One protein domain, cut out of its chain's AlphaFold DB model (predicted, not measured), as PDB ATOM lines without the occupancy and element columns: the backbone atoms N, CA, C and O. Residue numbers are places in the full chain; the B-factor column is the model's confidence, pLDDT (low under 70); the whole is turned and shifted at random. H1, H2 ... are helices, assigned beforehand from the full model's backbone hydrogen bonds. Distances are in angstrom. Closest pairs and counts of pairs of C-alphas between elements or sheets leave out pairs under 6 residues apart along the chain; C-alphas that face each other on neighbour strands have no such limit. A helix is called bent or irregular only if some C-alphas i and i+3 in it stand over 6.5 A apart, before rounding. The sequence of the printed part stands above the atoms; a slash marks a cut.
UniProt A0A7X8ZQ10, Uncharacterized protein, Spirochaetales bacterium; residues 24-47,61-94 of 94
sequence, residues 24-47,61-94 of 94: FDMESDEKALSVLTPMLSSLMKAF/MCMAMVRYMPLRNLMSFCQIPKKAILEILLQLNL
ATOM      1  N   PHE A  24      -8.544  46.020   4.254       86.12
ATOM      2  CA  PHE A  24      -7.114  45.959   3.959       86.12
ATOM      3  C   PHE A  24      -6.631  47.165   3.145       86.12
ATOM      4  O   PHE A  24      -5.607  47.764   3.470       86.12
ATOM      5  N   ASP A  25      -7.404  47.563   2.130       86.56
ATOM      6  CA  ASP A  25      -7.079  48.723   1.291       86.56
ATOM      7  C   ASP A  25      -7.046  50.028   2.104       86.56
ATOM      8  O   ASP A  25      -6.346  50.972   1.743       86.56
ATOM      9  N   MET A  26      -7.795  50.077   3.209       83.38
ATOM     10  CA  MET A  26      -7.940  51.242   4.083       83.38
ATOM     11  C   MET A  26      -6.984  51.239   5.276       83.38
ATOM     12  O   MET A  26      -6.715  52.294   5.839       83.38
ATOM     13  N   GLU A  27      -6.434  50.088   5.668       81.19
ATOM     14  CA  GLU A  27      -5.493  49.990   6.793       81.19
ATOM     15  C   GLU A  27      -4.179  50.742   6.553       81.19
ATOM     16  O   GLU A  27      -3.502  51.130   7.501       81.19
ATOM     17  N   SER A  28      -3.817  50.967   5.290       78.31
ATOM     18  CA  SER A  28      -2.638  51.766   4.927       78.31
ATOM     19  C   SER A  28      -2.885  53.281   5.024       78.31
ATOM     20  O   SER A  28      -1.968  54.070   4.791       78.31
ATOM     21  N   ASP A  29      -4.116  53.696   5.341       83.62
ATOM     22  CA  ASP A  29      -4.569  55.082   5.396       83.62
ATOM     23  C   ASP A  29      -5.139  55.400   6.789       83.62
ATOM     24  O   ASP A  29      -6.257  55.021   7.142       83.62
ATOM     25  N   GLU A  30      -4.367  56.139   7.591       82.06
ATOM     26  CA  GLU A  30      -4.736  56.515   8.964       82.06
ATOM     27  C   GLU A  30      -6.076  57.268   9.036       82.06
ATOM     28  O   GLU A  30      -6.842  57.097   9.994       82.06
ATOM     29  N   LYS A  31      -6.410  58.063   8.006       82.75
ATOM     30  CA  LYS A  31      -7.685  58.788   7.931       82.75
ATOM     31  C   LYS A  31      -8.830  57.796   7.751       82.75
ATOM     32  O   LYS A  31      -9.810  57.866   8.492       82.75
ATOM     33  N   ALA A  32      -8.693  56.850   6.824       83.75
ATOM     34  CA  ALA A  32      -9.703  55.823   6.579       83.75
ATOM     35  C   ALA A  32      -9.920  54.925   7.807       83.75
ATOM     36  O   ALA A  32     -11.062  54.712   8.221       83.75
ATOM     37  N   LEU A  33      -8.835  54.493   8.454       82.56
ATOM     38  CA  LEU A  33      -8.867  53.718   9.698       82.56
ATOM     39  C   LEU A  33      -9.653  54.426  10.807       82.56
ATOM     40  O   LEU A  33     -10.518  53.815  11.442       82.56
ATOM     41  N   SER A  34      -9.401  55.721  11.015       84.38
ATOM     42  CA  SER A  34     -10.058  56.497  12.074       84.38
ATOM     43  C   SER A  34     -11.583  56.569  11.904       84.38
ATOM     44  O   SER A  34     -12.326  56.415  12.873       84.38
ATOM     45  N   VAL A  35     -12.058  56.721  10.664       83.50
ATOM     46  CA  VAL A  35     -13.489  56.823  10.341       83.50
ATOM     47  C   VAL A  35     -14.180  55.460  10.432       83.50
ATOM     48  O   VAL A  35     -15.343  55.367  10.826       83.50
ATOM     49  N   LEU A  36     -13.460  54.389  10.100       79.88
ATOM     50  CA  LEU A  36     -14.014  53.044   9.972       79.88
ATOM     51  C   LEU A  36     -13.962  52.227  11.270       79.88
ATOM     52  O   LEU A  36     -14.733  51.282  11.430       79.88
ATOM     53  N   THR A  37     -13.107  52.612  12.220       82.50
ATOM     54  CA  THR A  37     -12.966  51.989  13.549       82.50
ATOM     55  C   THR A  37     -14.307  51.654  14.237       82.50
ATOM     56  O   THR A  37     -14.488  50.501  14.649       82.50
ATOM     57  N   PRO A  38     -15.294  52.570  14.348       81.50
ATOM     58  CA  PRO A  38     -16.573  52.244  14.986       81.50
ATOM     59  C   PRO A  38     -17.371  51.176  14.220       81.50
ATOM     60  O   PRO A  38     -17.986  50.298  14.836       81.50
ATOM     61  N   MET A  39     -17.320  51.186  12.886       79.75
ATOM     62  CA  MET A  39     -17.994  50.191  12.043       79.75
ATOM     63  C   MET A  39     -17.311  48.823  12.145       79.75
ATOM     64  O   MET A  39     -17.994  47.804  12.244       79.75
ATOM     65  N   LEU A  40     -15.976  48.809  12.200       79.06
ATOM     66  CA  LEU A  40     -15.173  47.599  12.359       79.06
ATOM     67  C   LEU A  40     -15.465  46.896  13.685       79.06
ATOM     68  O   LEU A  40     -15.635  45.680  13.715       79.06
ATOM     69  N   SER A  41     -15.598  47.663  14.769       82.06
ATOM     70  CA  SER A  41     -15.953  47.110  16.079       82.06
ATOM     71  C   SER A  41     -17.328  46.425  16.074       82.06
ATOM     72  O   SER A  41     -17.508  45.383  16.703       82.06
ATOM     73  N   SER A  42     -18.287  46.975  15.322       81.69
ATOM     74  CA  SER A  42     -19.624  46.391  15.163       81.69
ATOM     75  C   SER A  42     -19.588  45.141  14.287       81.69
ATOM     76  O   SER A  42     -20.232  44.147  14.610       81.69
ATOM     77  N   LEU A  43     -18.775  45.160  13.227       81.62
ATOM     78  CA  LEU A  43     -18.570  44.012  12.349       81.62
ATOM     79  C   LEU A  43     -17.923  42.846  13.103       81.62
ATOM     80  O   LEU A  43     -18.443  41.738  13.062       81.62
ATOM     81  N   MET A  44     -16.849  43.088  13.862       79.50
ATOM     82  CA  MET A  44     -16.222  42.042  14.679       79.50
ATOM     83  C   MET A  44     -17.205  41.427  15.680       79.50
ATOM     84  O   MET A  44     -17.228  40.209  15.825       79.50
ATOM     85  N   LYS A  45     -18.059  42.241  16.316       80.69
ATOM     86  CA  LYS A  45     -19.110  41.742  17.217       80.69
ATOM     87  C   LYS A  45     -20.148  40.883  16.498       80.69
ATOM     88  O   LYS A  45     -20.572  39.866  17.042       80.69
ATOM     89  N   ALA A  46     -20.556  41.265  15.288       78.00
ATOM     90  CA  ALA A  46     -21.489  40.476  14.485       78.00
ATOM     91  C   ALA A  46     -20.902  39.096  14.141       78.00
ATOM     92  O   ALA A  46     -21.599  38.090  14.235       78.00
ATOM     93  N   PHE A  47     -19.605  39.040  13.827       74.00
ATOM     94  CA  PHE A  47     -18.893  37.793  13.545       74.00
ATOM     95  C   PHE A  47     -18.581  36.963  14.799       74.00
ATOM     96  O   PHE A  47     -18.551  35.740  14.717       74.00
ATOM     97  N   MET A  61      -8.565  33.233  11.026       83.81
ATOM     98  CA  MET A  61      -9.302  33.110   9.771       83.81
ATOM     99  C   MET A  61     -10.517  34.045   9.726       83.81
ATOM    100  O   MET A  61     -10.774  34.658   8.691       83.81
ATOM    101  N   CYS A  62     -11.234  34.215  10.841       82.56
ATOM    102  CA  CYS A  62     -12.332  35.176  10.930       82.56
ATOM    103  C   CYS A  62     -11.839  36.619  10.737       82.56
ATOM    104  O   CYS A  62     -12.455  37.397  10.007       82.56
ATOM    105  N   MET A  63     -10.709  36.978  11.352       83.50
ATOM    106  CA  MET A  63     -10.091  38.294  11.171       83.50
ATOM    107  C   MET A  63      -9.653  38.511   9.724       83.50
ATOM    108  O   MET A  63      -9.915  39.571   9.159       83.50
ATOM    109  N   ALA A  64      -9.048  37.499   9.094       86.88
ATOM    110  CA  ALA A  64      -8.699  37.555   7.680       86.88
ATOM    111  C   ALA A  64      -9.945  37.744   6.799       86.88
ATOM    112  O   ALA A  64      -9.944  38.605   5.922       86.88
ATOM    113  N   MET A  65     -11.033  37.015   7.064       85.75
ATOM    114  CA  MET A  65     -12.302  37.193   6.352       85.75
ATOM    115  C   MET A  65     -12.825  38.623   6.456       85.75
ATOM    116  O   MET A  65     -13.191  39.207   5.440       85.75
ATOM    117  N   VAL A  66     -12.847  39.188   7.664       85.56
ATOM    118  CA  VAL A  66     -13.284  40.570   7.893       85.56
ATOM    119  C   VAL A  66     -12.396  41.542   7.114       85.56
ATOM    120  O   VAL A  66     -12.909  42.400   6.398       85.56
ATOM    121  N   ARG A  67     -11.073  41.365   7.181       87.38
ATOM    122  CA  ARG A  67     -10.076  42.241   6.551       87.38
ATOM    123  C   ARG A  67     -10.204  42.319   5.025       87.38
ATOM    124  O   ARG A  67     -10.038  43.394   4.452       87.38
ATOM    125  N   TYR A  68     -10.542  41.205   4.378       89.69
ATOM    126  CA  TYR A  68     -10.705  41.119   2.920       89.69
ATOM    127  C   TYR A  68     -12.164  41.230   2.451       89.69
ATOM    128  O   TYR A  68     -12.459  41.035   1.271       89.69
ATOM    129  N   MET A  69     -13.094  41.548   3.352       89.44
ATOM    130  CA  MET A  69     -14.494  41.745   3.004       89.44
ATOM    131  C   MET A  69     -14.707  43.118   2.345       89.44
ATOM    132  O   MET A  69     -14.187  44.118   2.848       89.44
ATOM    133  N   PRO A  70     -15.503  43.214   1.263       91.75
ATOM    134  CA  PRO A  70     -15.825  44.504   0.668       91.75
ATOM    135  C   PRO A  70     -16.764  45.310   1.574       91.75
ATOM    136  O   PRO A  70     -17.673  44.757   2.204       91.75
ATOM    137  N   LEU A  71     -16.605  46.635   1.589       89.06
ATOM    138  CA  LEU A  71     -17.366  47.540   2.457       89.06
ATOM    139  C   LEU A  71     -18.882  47.448   2.285       89.06
ATOM    140  O   LEU A  71     -19.624  47.694   3.237       89.06
ATOM    141  N   ARG A  72     -19.369  47.060   1.102       90.31
ATOM    142  CA  ARG A  72     -20.805  46.839   0.882       90.31
ATOM    143  C   ARG A  72     -21.417  45.843   1.864       90.31
ATOM    144  O   ARG A  72     -22.590  45.974   2.202       90.31
ATOM    145  N   ASN A  73     -20.636  44.882   2.350       87.94
ATOM    146  CA  ASN A  73     -21.125  43.857   3.262       87.94
ATOM    147  C   ASN A  73     -21.481  44.431   4.643       87.94
ATOM    148  O   ASN A  73     -22.293  43.838   5.351       87.94
ATOM    149  N   LEU A  74     -20.970  45.616   5.002       82.81
ATOM    150  CA  LEU A  74     -21.388  46.334   6.210       82.81
ATOM    151  C   LEU A  74     -22.891  46.657   6.202       82.81
ATOM    152  O   LEU A  74     -23.509  46.715   7.264       82.81
ATOM    153  N   MET A  75     -23.498  46.817   5.020       86.69
ATOM    154  CA  MET A  75     -24.948  47.011   4.903       86.69
ATOM    155  C   MET A  75     -25.722  45.783   5.383       86.69
ATOM    156  O   MET A  75     -26.777  45.920   5.995       86.69
ATOM    157  N   SER A  76     -25.190  44.589   5.123       83.12
ATOM    158  CA  SER A  76     -25.831  43.320   5.466       83.12
ATOM    159  C   SER A  76     -25.563  42.911   6.912       83.12
ATOM    160  O   SER A  76     -26.497  42.548   7.618       83.12
ATOM    161  N   PHE A  77     -24.310  42.990   7.369       82.19
ATOM    162  CA  PHE A  77     -23.919  42.470   8.687       82.19
ATOM    163  C   PHE A  77     -24.102  43.469   9.827       82.19
ATOM    164  O   PHE A  77     -24.398  43.070  10.949       82.19
ATOM    165  N   CYS A  78     -23.957  44.765   9.550       79.50
ATOM    166  CA  CYS A  78     -24.048  45.814  10.566       79.50
ATOM    167  C   CYS A  78     -25.326  46.657  10.434       79.50
ATOM    168  O   CYS A  78     -25.481  47.628  11.168       79.50
ATOM    169  N   GLN A  79     -26.220  46.317   9.493       82.88
ATOM    170  CA  GLN A  79     -27.460  47.053   9.196       82.88
ATOM    171  C   GLN A  79     -27.230  48.550   8.921       82.88
ATOM    172  O   GLN A  79     -28.089  49.396   9.175       82.88
ATOM    173  N   ILE A  80     -26.052  48.898   8.397       83.12
ATOM    174  CA  ILE A  80     -25.696  50.289   8.131       83.12
ATOM    175  C   ILE A  80     -26.353  50.723   6.817       83.12
ATOM    176  O   ILE A  80     -26.177  50.057   5.792       83.12
ATOM    177  N   PRO A  81     -27.079  51.853   6.786       88.62
ATOM    178  CA  PRO A  81     -27.720  52.308   5.565       88.62
ATOM    179  C   PRO A  81     -26.676  52.667   4.503       88.62
ATOM    180  O   PRO A  81     -25.698  53.363   4.781       88.62
ATOM    181  N   LYS A  82     -26.938  52.275   3.248       89.00
ATOM    182  CA  LYS A  82     -26.078  52.566   2.084       89.00
ATOM    183  C   LYS A  82     -25.634  54.030   2.021       89.00
ATOM    184  O   LYS A  82     -24.485  54.312   1.697       89.00
ATOM    185  N   LYS A  83     -26.544  54.957   2.342       90.75
ATOM    186  CA  LYS A  83     -26.282  56.401   2.338       90.75
ATOM    187  C   LYS A  83     -25.131  56.788   3.276       90.75
ATOM    188  O   LYS A  83     -24.259  57.533   2.851       90.75
ATOM    189  N   ALA A  84     -25.088  56.234   4.489       87.75
ATOM    190  CA  ALA A  84     -24.036  56.541   5.458       87.75
ATOM    191  C   ALA A  84     -22.657  56.069   4.972       87.75
ATOM    192  O   ALA A  84     -21.671  56.789   5.098       87.75
ATOM    193  N   ILE A  85     -22.589  54.889   4.345       87.44
ATOM    194  CA  ILE A  85     -21.334  54.371   3.773       87.44
ATOM    195  C   ILE A  85     -20.865  55.257   2.612       87.44
ATOM    196  O   ILE A  85     -19.682  55.564   2.506       87.44
ATOM    197  N   LEU A  86     -21.785  55.710   1.755       90.44
ATOM    198  CA  LEU A  86     -21.451  56.608   0.646       90.44
ATOM    199  C   LEU A  86     -20.958  57.982   1.124       90.44
ATOM    200  O   LEU A  86     -20.029  58.518   0.530       90.44
ATOM    201  N   GLU A  87     -21.539  58.539   2.187       90.31
ATOM    202  CA  GLU A  87     -21.074  59.799   2.786       90.31
ATOM    203  C   GLU A  87     -19.641  59.676   3.321       90.31
ATOM    204  O   GLU A  87     -18.811  60.545   3.056       90.31
ATOM    205  N   ILE A  88     -19.322  58.559   3.979       87.00
ATOM    206  CA  ILE A  88     -17.959  58.253   4.434       87.00
ATOM    207  C   ILE A  88     -16.998  58.138   3.246       87.00
ATOM    208  O   ILE A  88     -15.941  58.763   3.243       87.00
ATOM    209  N   LEU A  89     -17.370  57.391   2.202       89.19
ATOM    210  CA  LEU A  89     -16.536  57.242   1.005       89.19
ATOM    211  C   LEU A  89     -16.277  58.585   0.308       89.19
ATOM    212  O   LEU A  89     -15.162  58.835  -0.144       89.19
ATOM    213  N   LEU A  90     -17.272  59.477   0.266       89.00
ATOM    214  CA  LEU A  90     -17.087  60.836  -0.245       89.00
ATOM    215  C   LEU A  90     -16.073  61.616   0.598       89.00
ATOM    216  O   LEU A  90     -15.172  62.222   0.033       89.00
ATOM    217  N   GLN A  91     -16.162  61.563   1.931       85.94
ATOM    218  CA  GLN A  91     -15.202  62.234   2.819       85.94
ATOM    219  C   GLN A  91     -13.769  61.699   2.690       85.94
ATOM    220  O   GLN A  91     -12.808  62.459   2.855       85.94
ATOM    221  N   LEU A  92     -13.611  60.403   2.412       85.06
ATOM    222  CA  LEU A  92     -12.304  59.772   2.229       85.06
ATOM    223  C   LEU A  92     -11.687  60.088   0.863       85.06
ATOM    224  O   LEU A  92     -10.476  60.264   0.778       85.06
ATOM    225  N   ASN A  93     -12.510  60.226  -0.177       85.88
ATOM    226  CA  ASN A  93     -12.053  60.506  -1.540       85.88
ATOM    227  C   ASN A  93     -11.806  61.999  -1.832       85.88
ATOM    228  O   ASN A  93     -11.294  62.331  -2.908       85.88
ATOM    229  N   LEU A  94     -12.170  62.898  -0.911       76.88
ATOM    230  CA  LEU A  94     -11.818  64.323  -0.947       76.88
ATOM    231  C   LEU A  94     -10.354  64.515  -0.537       76.88
ATOM    232  O   LEU A  94      -9.575  64.894  -1.449       76.88
TER     233      LEU A  94
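Overview. This is residues 24 to 47 and 61 to 94 of the 94 residues of an uncharacterized protein of Spirochaetales bacterium (UniProt A0A7X8ZQ10). A long, kinked helix, H2, lies over an arc of three shorter helices, with H3 and H4 near its last part and H5 near its first. H1 is a short turn that makes a corner at the start of H2. The printed part has 58 residues with five named helices, H1 to H5 in order, and no named strand; the class is all helix. It is compact, with a radius of gyration of the C-alphas of 11.0 A and spans of 33 by 25 by 16 A.

Arrangement. H1, residues 24 to 27, and H2, residues 30 to 47, touch only at the corner, and only just, with 3 pairs of C-alphas within 8 A; the closest are Met 26 and Ala 32, 5.5 A. H2 is the hub, touching four helices. It has a kink of 55 degrees near residue 38 and is irregular, with C-alphas 35 and 38 7.2 A apart. With residues 43 to 47 alone it touches H3, residues 61 to 67, at a steep tilt of 40 degrees, opposite ways; the closest C-alphas are Phe 47 and Cys 62, 7.5 A. With residues 39 to 46 alone it touches H4, residues 71 to 77, at a shallow tilt of 28 degrees, the same way; the closest C-alphas are Ala 46 and Phe 77, 6.6 A. H2 and H5, residues 82 to 93, only just touch, with 3 pairs of C-alphas within 8 A, the closest being Ala 32 and Leu 92, 6.4 A. H3 and H5 are apart. Every O i to N i+4 pair is within hydrogen-bond range in H3 and H5, against 12 of 14 in H2 and 1 of 3 in H4, where 3 of 4 O i to N i+3 pairs are; H1 is too short for an O i to N i+4 pair.

Along the chain. H1 begins at C-alpha 24, (-7.114, 45.959, 3.959). H2 is 23.9 A long and H5 16.5 A, ending at C-alpha 93, (-12.053, 60.506, -1.540).

Size, cuts and confidence. Residues 48 to 60 are not printed, and C-alphas 47 and 61 are 11.3 A apart across the cut. The links printed whole are tight. No printed residue is under 70 in pLDDT.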